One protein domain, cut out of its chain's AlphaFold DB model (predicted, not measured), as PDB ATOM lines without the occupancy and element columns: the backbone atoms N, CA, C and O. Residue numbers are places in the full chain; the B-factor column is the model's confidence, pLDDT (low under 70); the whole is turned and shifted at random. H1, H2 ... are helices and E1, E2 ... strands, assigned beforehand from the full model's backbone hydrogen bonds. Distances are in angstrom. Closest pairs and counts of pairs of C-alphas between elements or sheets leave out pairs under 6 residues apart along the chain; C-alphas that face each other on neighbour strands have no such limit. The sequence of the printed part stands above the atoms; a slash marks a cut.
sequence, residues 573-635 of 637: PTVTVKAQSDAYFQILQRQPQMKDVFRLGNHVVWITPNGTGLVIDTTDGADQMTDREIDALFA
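This is residues 573 to 635 of the 637 residues of the protein "VWA domain-containing protein" of Planctomycetaceae bacterium (UniProt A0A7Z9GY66). A small wall of three strands, E1, E3 and E2, has three short helices gathered to one side of it, each only grazing the sheet. H1 lies between H2 and H3 in a loose arc. The printed part has 63 residues, in the order E1 H1 H2 E2 E3 H3; the sheet, E1 E3 E2, is mixed and the class is mixed, helices and strands. The whole is compact and rounded, with a radius of gyration of the C-alphas of 10.2 A and spans of 26 by 21 by 19 A.

Edge strand E1, residues 574 to 578, is parallel to inner strand E3, residues 613 to 617, at 26 degrees; N 577 and O 615 are 2.8 A apart, within hydrogen-bond range. E3 forms a hairpin with edge strand E2, residues 604 to 607, antiparallel at 167 degrees, with N 614 and O 606 at 2.8 A. H1, residues 582 to 590, is only just on the sheet, with 5 pairs of C-alphas within 10 A, and only grazes it with residues 583 to 587. H2, residues 594 to 599, only just touches H1, only at the corner, with 3 pairs of C-alphas within 8 A; the closest are Leu 588 and Met 594, 5.8 A. H2 only grazes the sheet with residues 597 to 598. H3, residues 627 to 634, only grazes it with residues 629 to 634. H1 and H3 are close but not clearly touching, at a steep tilt of 66 degrees; their closest C-alphas, of Ile 587 and Ile 630, are 6.5 A apart. H2 and H3 are apart. In H1, H2 and H3 every O i to N i+4 pair is within hydrogen-bond range.

E1 begins at C-alpha 574 (-29.528, 9.412, 11.208) and is 13.0 A long. H1 measures 12.3 A, H2 8.4 A, E2 10.0 A and E3 12.3 A. H3, 11.0 A, ends at C-alpha 634 (-16.695, 6.186, 12.171).

The C-alphas of Thr 619 and Ala 635, the two farthest apart, are 27.1 A apart. The printed part has no cut and no long link. No printed residue is under 70 in pLDDT.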
ATOM      1  N   PRO A 573     -30.708   4.943  12.534       93.31
ATOM      2  CA  PRO A 573     -30.510   6.247  13.163       93.31
ATOM      3  C   PRO A 573     -29.778   7.174  12.192       93.31
ATOM      4  O   PRO A 573     -28.942   6.704  11.428       93.31
ATOM      5  N   THR A 574     -30.075   8.472  12.200       94.25
ATOM      6  CA  THR A 574     -29.528   9.412  11.208       94.25
ATOM      7  C   THR A 574     -28.900  10.638  11.842       94.25
ATOM      8  O   THR A 574     -29.470  11.204  12.772       94.25
ATOM      9  N   VAL A 575     -27.787  11.093  11.270       95.19
ATOM     10  CA  VAL A 575     -27.178  12.399  11.547       95.19
ATOM     11  C   VAL A 575     -27.145  13.189  10.248       95.19
ATOM     12  O   VAL A 575     -26.582  12.724   9.258       95.19
ATOM     13  N   THR A 576     -27.763  14.370  10.250       95.00
ATOM     14  CA  THR A 576     -27.815  15.250   9.077       95.00
ATOM     15  C   THR A 576     -26.749  16.329   9.181       95.00
ATOM     16  O   THR A 576     -26.718  17.089  10.148       95.00
ATOM     17  N   VAL A 577     -25.902  16.414   8.163       93.81
ATOM     18  CA  VAL A 577     -24.860  17.424   8.005       93.81
ATOM     19  C   VAL A 577     -25.187  18.254   6.780       93.81
ATOM     20  O   VAL A 577     -25.479  17.722   5.707       93.81
ATOM     21  N   LYS A 578     -25.120  19.571   6.939       89.81
ATOM     22  CA  LYS A 578     -25.396  20.478   5.838       89.81
ATOM     23  C   LYS A 578     -24.251  20.440   4.828       89.81
ATOM     24  O   LYS A 578     -23.078  20.510   5.189       89.81
ATOM     25  N   ALA A 579     -24.572  20.297   3.550       82.88
ATOM     26  CA  ALA A 579     -23.577  20.200   2.493       82.88
ATOM     27  C   ALA A 579     -22.691  21.456   2.465       82.88
ATOM     28  O   ALA A 579     -23.201  22.575   2.496       82.88
ATOM     29  N   GLN A 580     -21.372  21.265   2.353       83.12
ATOM     30  CA  GLN A 580     -20.375  22.347   2.303       83.12
ATOM     31  C   GLN A 580     -20.323  23.242   3.562       83.12
ATOM     32  O   GLN A 580     -19.787  24.344   3.493       83.12
ATOM     33  N   SER A 581     -20.850  22.787   4.703       87.81
ATOM     34  CA  SER A 581     -20.661  23.453   5.998       87.81
ATOM     35  C   SER A 581     -19.289  23.157   6.626       87.81
ATOM     36  O   SER A 581     -18.530  22.319   6.128       87.81
ATOM     37  N   ASP A 582     -18.970  23.797   7.753       91.56
ATOM     38  CA  ASP A 582     -17.733  23.517   8.495       91.56
ATOM     39  C   ASP A 582     -17.680  22.050   8.950       91.56
ATOM     40  O   ASP A 582     -16.657  21.387   8.775       91.56
ATOM     41  N   ALA A 583     -18.801  21.504   9.437       92.25
ATOM     42  CA  ALA A 583     -18.933  20.089   9.789       92.25
ATOM     43  C   ALA A 583     -18.616  19.162   8.605       92.25
ATOM     44  O   ALA A 583     -17.911  18.163   8.755       92.25
ATOM     45  N   TYR A 584     -19.099  19.502   7.406       91.56
ATOM     46  CA  TYR A 584     -18.828  18.740   6.187       91.56
ATOM     47  C   TYR A 584     -17.324  18.681   5.877       91.56
ATOM     48  O   TYR A 584     -16.780  17.608   5.604       91.56
ATOM     49  N   PHE A 585     -16.622  19.816   5.950       91.94
ATOM     50  CA  PHE A 585     -15.180  19.848   5.693       91.94
ATOM     51  C   PHE A 585     -14.360  19.218   6.823       91.94
ATOM     52  O   PHE A 585     -13.347  18.576   6.541       91.94
ATOM     53  N   GLN A 586     -14.807  19.319   8.075       92.56
ATOM     54  CA  GLN A 586     -14.185  18.628   9.209       92.56
ATOM     55  C   GLN A 586     -14.254  17.106   9.054       92.56
ATOM     56  O   GLN A 586     -13.247  16.428   9.260       92.56
ATOM     57  N   ILE A 587     -15.391  16.559   8.601       92.38
ATOM     58  CA  ILE A 587     -15.504  15.123   8.292       92.38
ATOM     59  C   ILE A 587     -14.476  14.718   7.228       92.38
ATOM     60  O   ILE A 587     -13.793  13.714   7.408       92.38
ATOM     61  N   LEU A 588     -14.308  15.500   6.153       90.25
ATOM     62  CA  LEU A 588     -13.302  15.218   5.118       90.25
ATOM     63  C   LEU A 588     -11.862  15.292   5.634       90.25
ATOM     64  O   LEU A 588     -11.022  14.507   5.199       90.25
ATOM     65  N   GLN A 589     -11.565  16.231   6.535       90.75
ATOM     66  CA  GLN A 589     -10.234  16.359   7.128       90.75
ATOM     67  C   GLN A 589      -9.894  15.162   8.017       90.75
ATOM     68  O   GLN A 589      -8.770  14.666   7.959       90.75
ATOM     69  N   ARG A 590     -10.852  14.685   8.822       91.44
ATOM     70  CA  ARG A 590     -10.627  13.550   9.730       91.44
ATOM     71  C   ARG A 590     -10.728  12.195   9.045       91.44
ATOM     72  O   ARG A 590     -10.025  11.269   9.431       91.44
ATOM     73  N   GLN A 591     -11.593  12.076   8.043       89.81
ATOM     74  CA  GLN A 591     -11.869  10.840   7.316       89.81
ATOM     75  C   GLN A 591     -11.698  11.077   5.807       89.81
ATOM     76  O   GLN A 591     -12.692  11.198   5.085       89.81
ATOM     77  N   PRO A 592     -10.455  11.143   5.288       85.38
ATOM     78  CA  PRO A 592     -10.194  11.459   3.880       85.38
ATOM     79  C   PRO A 592     -10.910  10.541   2.879       85.38
ATOM     80  O   PRO A 592     -11.259  10.976   1.780       85.38
ATOM     81  N   GLN A 593     -11.191   9.290   3.258       80.38
ATOM     82  CA  GLN A 593     -11.961   8.333   2.458       80.38
ATOM     83  C   GLN A 593     -13.409   8.783   2.188       80.38
ATOM     84  O   GLN A 593     -14.010   8.371   1.197       80.38
ATOM     85  N   MET A 594     -13.964   9.688   3.006       86.19
ATOM     86  CA  MET A 594     -15.291  10.272   2.776       86.19
ATOM     87  C   MET A 594     -15.349  11.148   1.531       86.19
ATOM     88  O   MET A 594     -16.443  11.424   1.038       86.19
ATOM     89  N   LYS A 595     -14.197  11.515   0.956       81.12
ATOM     90  CA  LYS A 595     -14.125  12.176  -0.347       81.12
ATOM     91  C   LYS A 595     -14.930  11.423  -1.402       81.12
ATOM     92  O   LYS A 595     -15.637  12.064  -2.172       81.12
ATOM     93  N   ASP A 596     -14.863  10.095  -1.446       76.38
ATOM     94  CA  ASP A 596     -15.564   9.331  -2.482       76.38
ATOM     95  C   ASP A 596     -17.080   9.282  -2.254       76.38
ATOM     96  O   ASP A 596     -17.843   9.375  -3.217       76.38
ATOM     97  N   VAL A 597     -17.528   9.245  -0.994       83.75
ATOM     98  CA  VAL A 597     -18.956   9.355  -0.635       83.75
ATOM     99  C   VAL A 597     -19.484  10.741  -0.986       83.75
ATOM    100  O   VAL A 597     -20.519  10.876  -1.628       83.75
ATOM    101  N   PHE A 598     -18.752  11.787  -0.623       82.69
ATOM    102  CA  PHE A 598     -19.162  13.172  -0.851       82.69
ATOM    103  C   PHE A 598     -19.082  13.577  -2.318       82.69
ATOM    104  O   PHE A 598     -19.826  14.444  -2.775       82.69
ATOM    105  N   ARG A 599     -18.245  12.890  -3.102       73.38
ATOM    106  CA  ARG A 599     -18.278  13.008  -4.554       73.38
ATOM    107  C   ARG A 599     -19.662  12.682  -5.097       73.38
ATOM    108  O   ARG A 599     -20.030  13.349  -6.049       73.38
ATOM    109  N   LEU A 600     -20.437  11.754  -4.518       70.19
ATOM    110  CA  LEU A 600     -21.780  11.389  -5.005       70.19
ATOM    111  C   LEU A 600     -22.686  12.602  -5.252       70.19
ATOM    112  O   LEU A 600     -23.385  12.637  -6.265       70.19
ATOM    113  N   GLY A 601     -22.602  13.618  -4.396       71.62
ATOM    114  CA  GLY A 601     -23.271  14.899  -4.567       71.62
ATOM    115  C   GLY A 601     -23.603  15.540  -3.224       71.62
ATOM    116  O   GLY A 601     -23.162  15.087  -2.173       71.62
ATOM    117  N   ASN A 602     -24.438  16.578  -3.260       78.75
ATOM    118  CA  ASN A 602     -24.876  17.295  -2.056       78.75
ATOM    119  C   ASN A 602     -26.178  16.736  -1.442       78.75
ATOM    120  O   ASN A 602     -26.755  17.372  -0.569       78.75
ATOM    121  N   HIS A 603     -26.668  15.598  -1.947       84.56
ATOM    122  CA  HIS A 603     -27.898  14.943  -1.500       84.56
ATOM    123  C   HIS A 603     -27.649  13.439  -1.371       84.56
ATOM    124  O   HIS A 603     -27.883  12.677  -2.315       84.56
ATOM    125  N   VAL A 604     -27.094  13.026  -0.233       89.69
ATOM    126  CA  VAL A 604     -26.579  11.665  -0.016       89.69
ATOM    127  C   VAL A 604     -27.062  11.120   1.322       89.69
ATOM    128  O   VAL A 604     -27.000  11.813   2.329       89.69
ATOM    129  N   VAL A 605     -27.496   9.865   1.345       93.00
ATOM    130  CA  VAL A 605     -27.731   9.081   2.560       93.00
ATOM    131  C   VAL A 605     -26.804   7.875   2.519       93.00
ATOM    132  O   VAL A 605     -26.988   6.992   1.682       93.00
ATOM    133  N   TRP A 606     -25.805   7.843   3.400       94.75
ATOM    134  CA  TRP A 606     -24.776   6.801   3.443       94.75
ATOM    135  C   TRP A 606     -24.631   6.232   4.854       94.75
ATOM    136  O   TRP A 606     -24.604   6.996   5.815       94.75
ATOM    137  N   ILE A 607     -24.550   4.908   5.012       93.25
ATOM    138  CA  ILE A 607     -24.440   4.308   6.348       93.25
ATOM    139  C   ILE A 607     -22.976   4.210   6.778       93.25
ATOM    140  O   ILE A 607     -22.175   3.500   6.166       93.25
ATOM    141  N   THR A 608     -22.653   4.854   7.893       93.06
ATOM    142  CA  THR A 608     -21.331   4.844   8.515       93.06
ATOM    143  C   THR A 608     -20.985   3.491   9.149       93.06
ATOM    144  O   THR A 608     -21.877   2.666   9.376       93.06
ATOM    145  N   PRO A 609     -19.696   3.219   9.442       90.50
ATOM    146  CA  PRO A 609     -19.266   1.959  10.057       90.50
ATOM    147  C   PRO A 609     -19.993   1.608  11.362       90.50
ATOM    148  O   PRO A 609     -20.255   0.434  11.612       90.50
ATOM    149  N   ASN A 610     -20.395   2.608  12.154       90.88
ATOM    150  CA  ASN A 610     -21.137   2.393  13.399       90.88
ATOM    151  C   ASN A 610     -22.636   2.045  13.183       90.88
ATOM    152  O   ASN A 610     -23.373   1.780  14.138       90.88
ATOM    153  N   GLY A 611     -23.106   2.056  11.929       90.56
ATOM    154  CA  GLY A 611     -24.488   1.777  11.540       90.56
ATOM    155  C   GLY A 611     -25.425   2.992  11.496       90.56
ATOM    156  O   GLY A 611     -26.633   2.796  11.361       90.56
ATOM    157  N   THR A 612     -24.910   4.220  11.602       93.88
ATOM    158  CA  THR A 612     -25.695   5.464  11.504       93.88
ATOM    159  C   THR A 612     -25.766   5.946  10.057       93.88
ATOM    160  O   THR A 612     -24.776   5.943   9.338       93.88
ATOM    161  N   GLY A 613     -26.934   6.386   9.598       93.50
ATOM    162  CA  GLY A 613     -27.097   7.054   8.312       93.50
ATOM    163  C   GLY A 613     -26.587   8.493   8.379       93.50
ATOM    164  O   GLY A 613     -27.241   9.354   8.965       93.50
ATOM    165  N   LEU A 614     -25.443   8.766   7.762       95.31
ATOM    166  CA  LEU A 614     -24.966  10.117   7.505       95.31
ATOM    167  C   LEU A 614     -25.745  10.701   6.321       95.31
ATOM    168  O   LEU A 614     -25.684  10.180   5.205       95.31
ATOM    169  N   VAL A 615     -26.493  11.771   6.579       94.62
ATOM    170  CA  VAL A 615     -27.342  12.461   5.605       94.62
ATOM    171  C   VAL A 615     -26.678  13.785   5.235       94.62
ATOM    172  O   VAL A 615     -26.508  14.641   6.095       94.62
ATOM    173  N   ILE A 616     -26.301  13.963   3.971       91.00
ATOM    174  CA  ILE A 616     -25.772  15.222   3.432       91.00
ATOM    175  C   ILE A 616     -26.898  15.929   2.686       91.00
ATOM    176  O   ILE A 616     -27.316  15.432   1.643       91.00
ATOM    177  N   ASP A 617     -27.385  17.053   3.213       85.56
ATOM    178  CA  ASP A 617     -28.500  17.835   2.656       85.56
ATOM    179  C   ASP A 617     -28.062  19.297   2.448       85.56
ATOM    180  O   ASP A 617     -27.289  19.840   3.230       85.56
ATOM    181  N   THR A 618     -28.511  19.961   1.383       79.88
ATOM    182  CA  THR A 618     -28.171  21.376   1.122       79.88
ATOM    183  C   THR A 618     -28.977  22.359   1.967       79.88
ATOM    184  O   THR A 618     -28.557  23.501   2.160       79.88
ATOM    185  N   THR A 619     -30.138  21.927   2.452       77.56
ATOM    186  CA  THR A 619     -31.148  22.775   3.092       77.56
ATOM    187  C   THR A 619     -31.294  22.532   4.592       77.56
ATOM    188  O   THR A 619     -31.864  23.378   5.276       77.56
ATOM    189  N   ASP A 620     -30.766  21.421   5.114       82.38
ATOM    190  CA  ASP A 620     -30.932  20.998   6.510       82.38
ATOM    191  C   ASP A 620     -29.641  20.370   7.073       82.38
ATOM    192  O   ASP A 620     -28.785  19.907   6.320       82.38
ATOM    193  N   GLY A 621     -29.517  20.318   8.401       89.38
ATOM    194  CA  GLY A 621     -28.409  19.661   9.104       89.38
ATOM    195  C   GLY A 621     -27.457  20.589   9.855       89.38
ATOM    196  O   GLY A 621     -27.573  21.812   9.826       89.38
ATOM    197  N   ALA A 622     -26.500  19.977  10.555       90.69
ATOM    198  CA  ALA A 622     -25.523  20.686  11.369       90.69
ATOM    199  C   ALA A 622     -24.517  21.476  10.509       90.69
ATOM    200  O   ALA A 622     -23.920  20.936   9.569       90.69
ATOM    201  N   ASP A 623     -24.306  22.749  10.858       92.69
ATOM    202  CA  ASP A 623     -23.238  23.577  10.287       92.69
ATOM    203  C   ASP A 623     -21.870  23.277  10.936       92.69
ATOM    204  O   ASP A 623     -20.844  23.400  10.274       92.69
ATOM    205  N   GLN A 624     -21.850  22.832  12.199       92.31
ATOM    206  CA  GLN A 624     -20.647  22.490  12.969       92.31
ATOM    207  C   GLN A 624     -20.833  21.162  13.710       92.31
ATOM    208  O   GLN A 624     -21.941  20.839  14.133       92.31
ATOM    209  N   MET A 625     -19.750  20.402  13.876       92.38
ATOM    210  CA  MET A 625     -19.710  19.168  14.663       92.38
ATOM    211  C   MET A 625     -18.412  19.115  15.462       92.38
ATOM    212  O   MET A 625     -17.392  19.660  15.052       92.38
ATOM    213  N   THR A 626     -18.432  18.462  16.616       93.06
ATOM    214  CA  THR A 626     -17.213  18.243  17.395       93.06
ATOM    215  C   THR A 626     -16.445  17.028  16.880       93.06
ATOM    216  O   THR A 626     -17.026  16.053  16.400       93.06
ATOM    217  N   ASP A 627     -15.128  17.041  17.072       90.69
ATOM    218  CA  ASP A 627     -14.239  15.916  16.761       90.69
ATOM    219  C   ASP A 627     -14.737  14.581  17.335       90.69
ATOM    220  O   ASP A 627     -14.717  13.563  16.651       90.69
ATOM    221  N   ARG A 628     -15.246  14.587  18.575       91.00
ATOM    222  CA  ARG A 628     -15.762  13.377  19.237       91.00
ATOM    223  C   ARG A 628     -17.019  12.828  18.566       91.00
ATOM    224  O   ARG A 628     -17.174  11.613  18.489       91.00
ATOM    225  N   GLU A 629     -17.915  13.699  18.105       90.88
ATOM    226  CA  GLU A 629     -19.128  13.288  17.390       90.88
ATOM    227  C   GLU A 629     -18.781  12.688  16.027       90.88
ATOM    228  O   GLU A 629     -19.353  11.669  15.642       90.88
ATOM    229  N   ILE A 630     -17.807  13.279  15.327       91.31
ATOM    230  CA  ILE A 630     -17.299  12.745  14.061       91.31
ATOM    231  C   ILE A 630     -16.649  11.381  14.300       91.31
ATOM    232  O   ILE A 630     -17.033  10.408  13.660       91.31
ATOM    233  N   ASP A 631     -15.722  11.267  15.250       90.81
ATOM    234  CA  ASP A 631     -15.022  10.008  15.528       90.81
ATOM    235  C   ASP A 631     -16.004   8.886  15.920       90.81
ATOM    236  O   ASP A 631     -15.866   7.747  15.467       90.81
ATOM    237  N   ALA A 632     -17.054   9.209  16.685       91.81
ATOM    238  CA  ALA A 632     -18.093   8.253  17.057       91.81
ATOM    239  C   ALA A 632     -18.871   7.706  15.848       91.81
ATOM    240  O   ALA A 632     -19.255   6.535  15.859       91.81
ATOM    241  N   LEU A 633     -19.088   8.510  14.797       90.00
ATOM    242  CA  LEU A 633     -19.746   8.061  13.561       90.00
ATOM    243  C   LEU A 633     -18.944   6.987  12.818       90.00
ATOM    244  O   LEU A 633     -19.537   6.113  12.179       90.00
ATOM    245  N   PHE A 634     -17.616   7.045  12.915       90.81
ATOM    246  CA  PHE A 634     -16.695   6.186  12.171       90.81
ATOM    247  C   PHE A 634     -16.043   5.084  13.010       90.81
ATOM    248  O   PHE A 634     -15.282   4.283  12.469       90.81
ATOM    249  N   ALA A 635     -16.380   4.983  14.297       86.94
ATOM    250  CA  ALA A 635     -16.024   3.835  15.118       86.94
ATOM    251  C   ALA A 635     -16.678   2.556  14.561       86.94
ATOM    252  O   ALA A 635     -17.871   2.541  14.252       86.94
TER     253      ALA A 635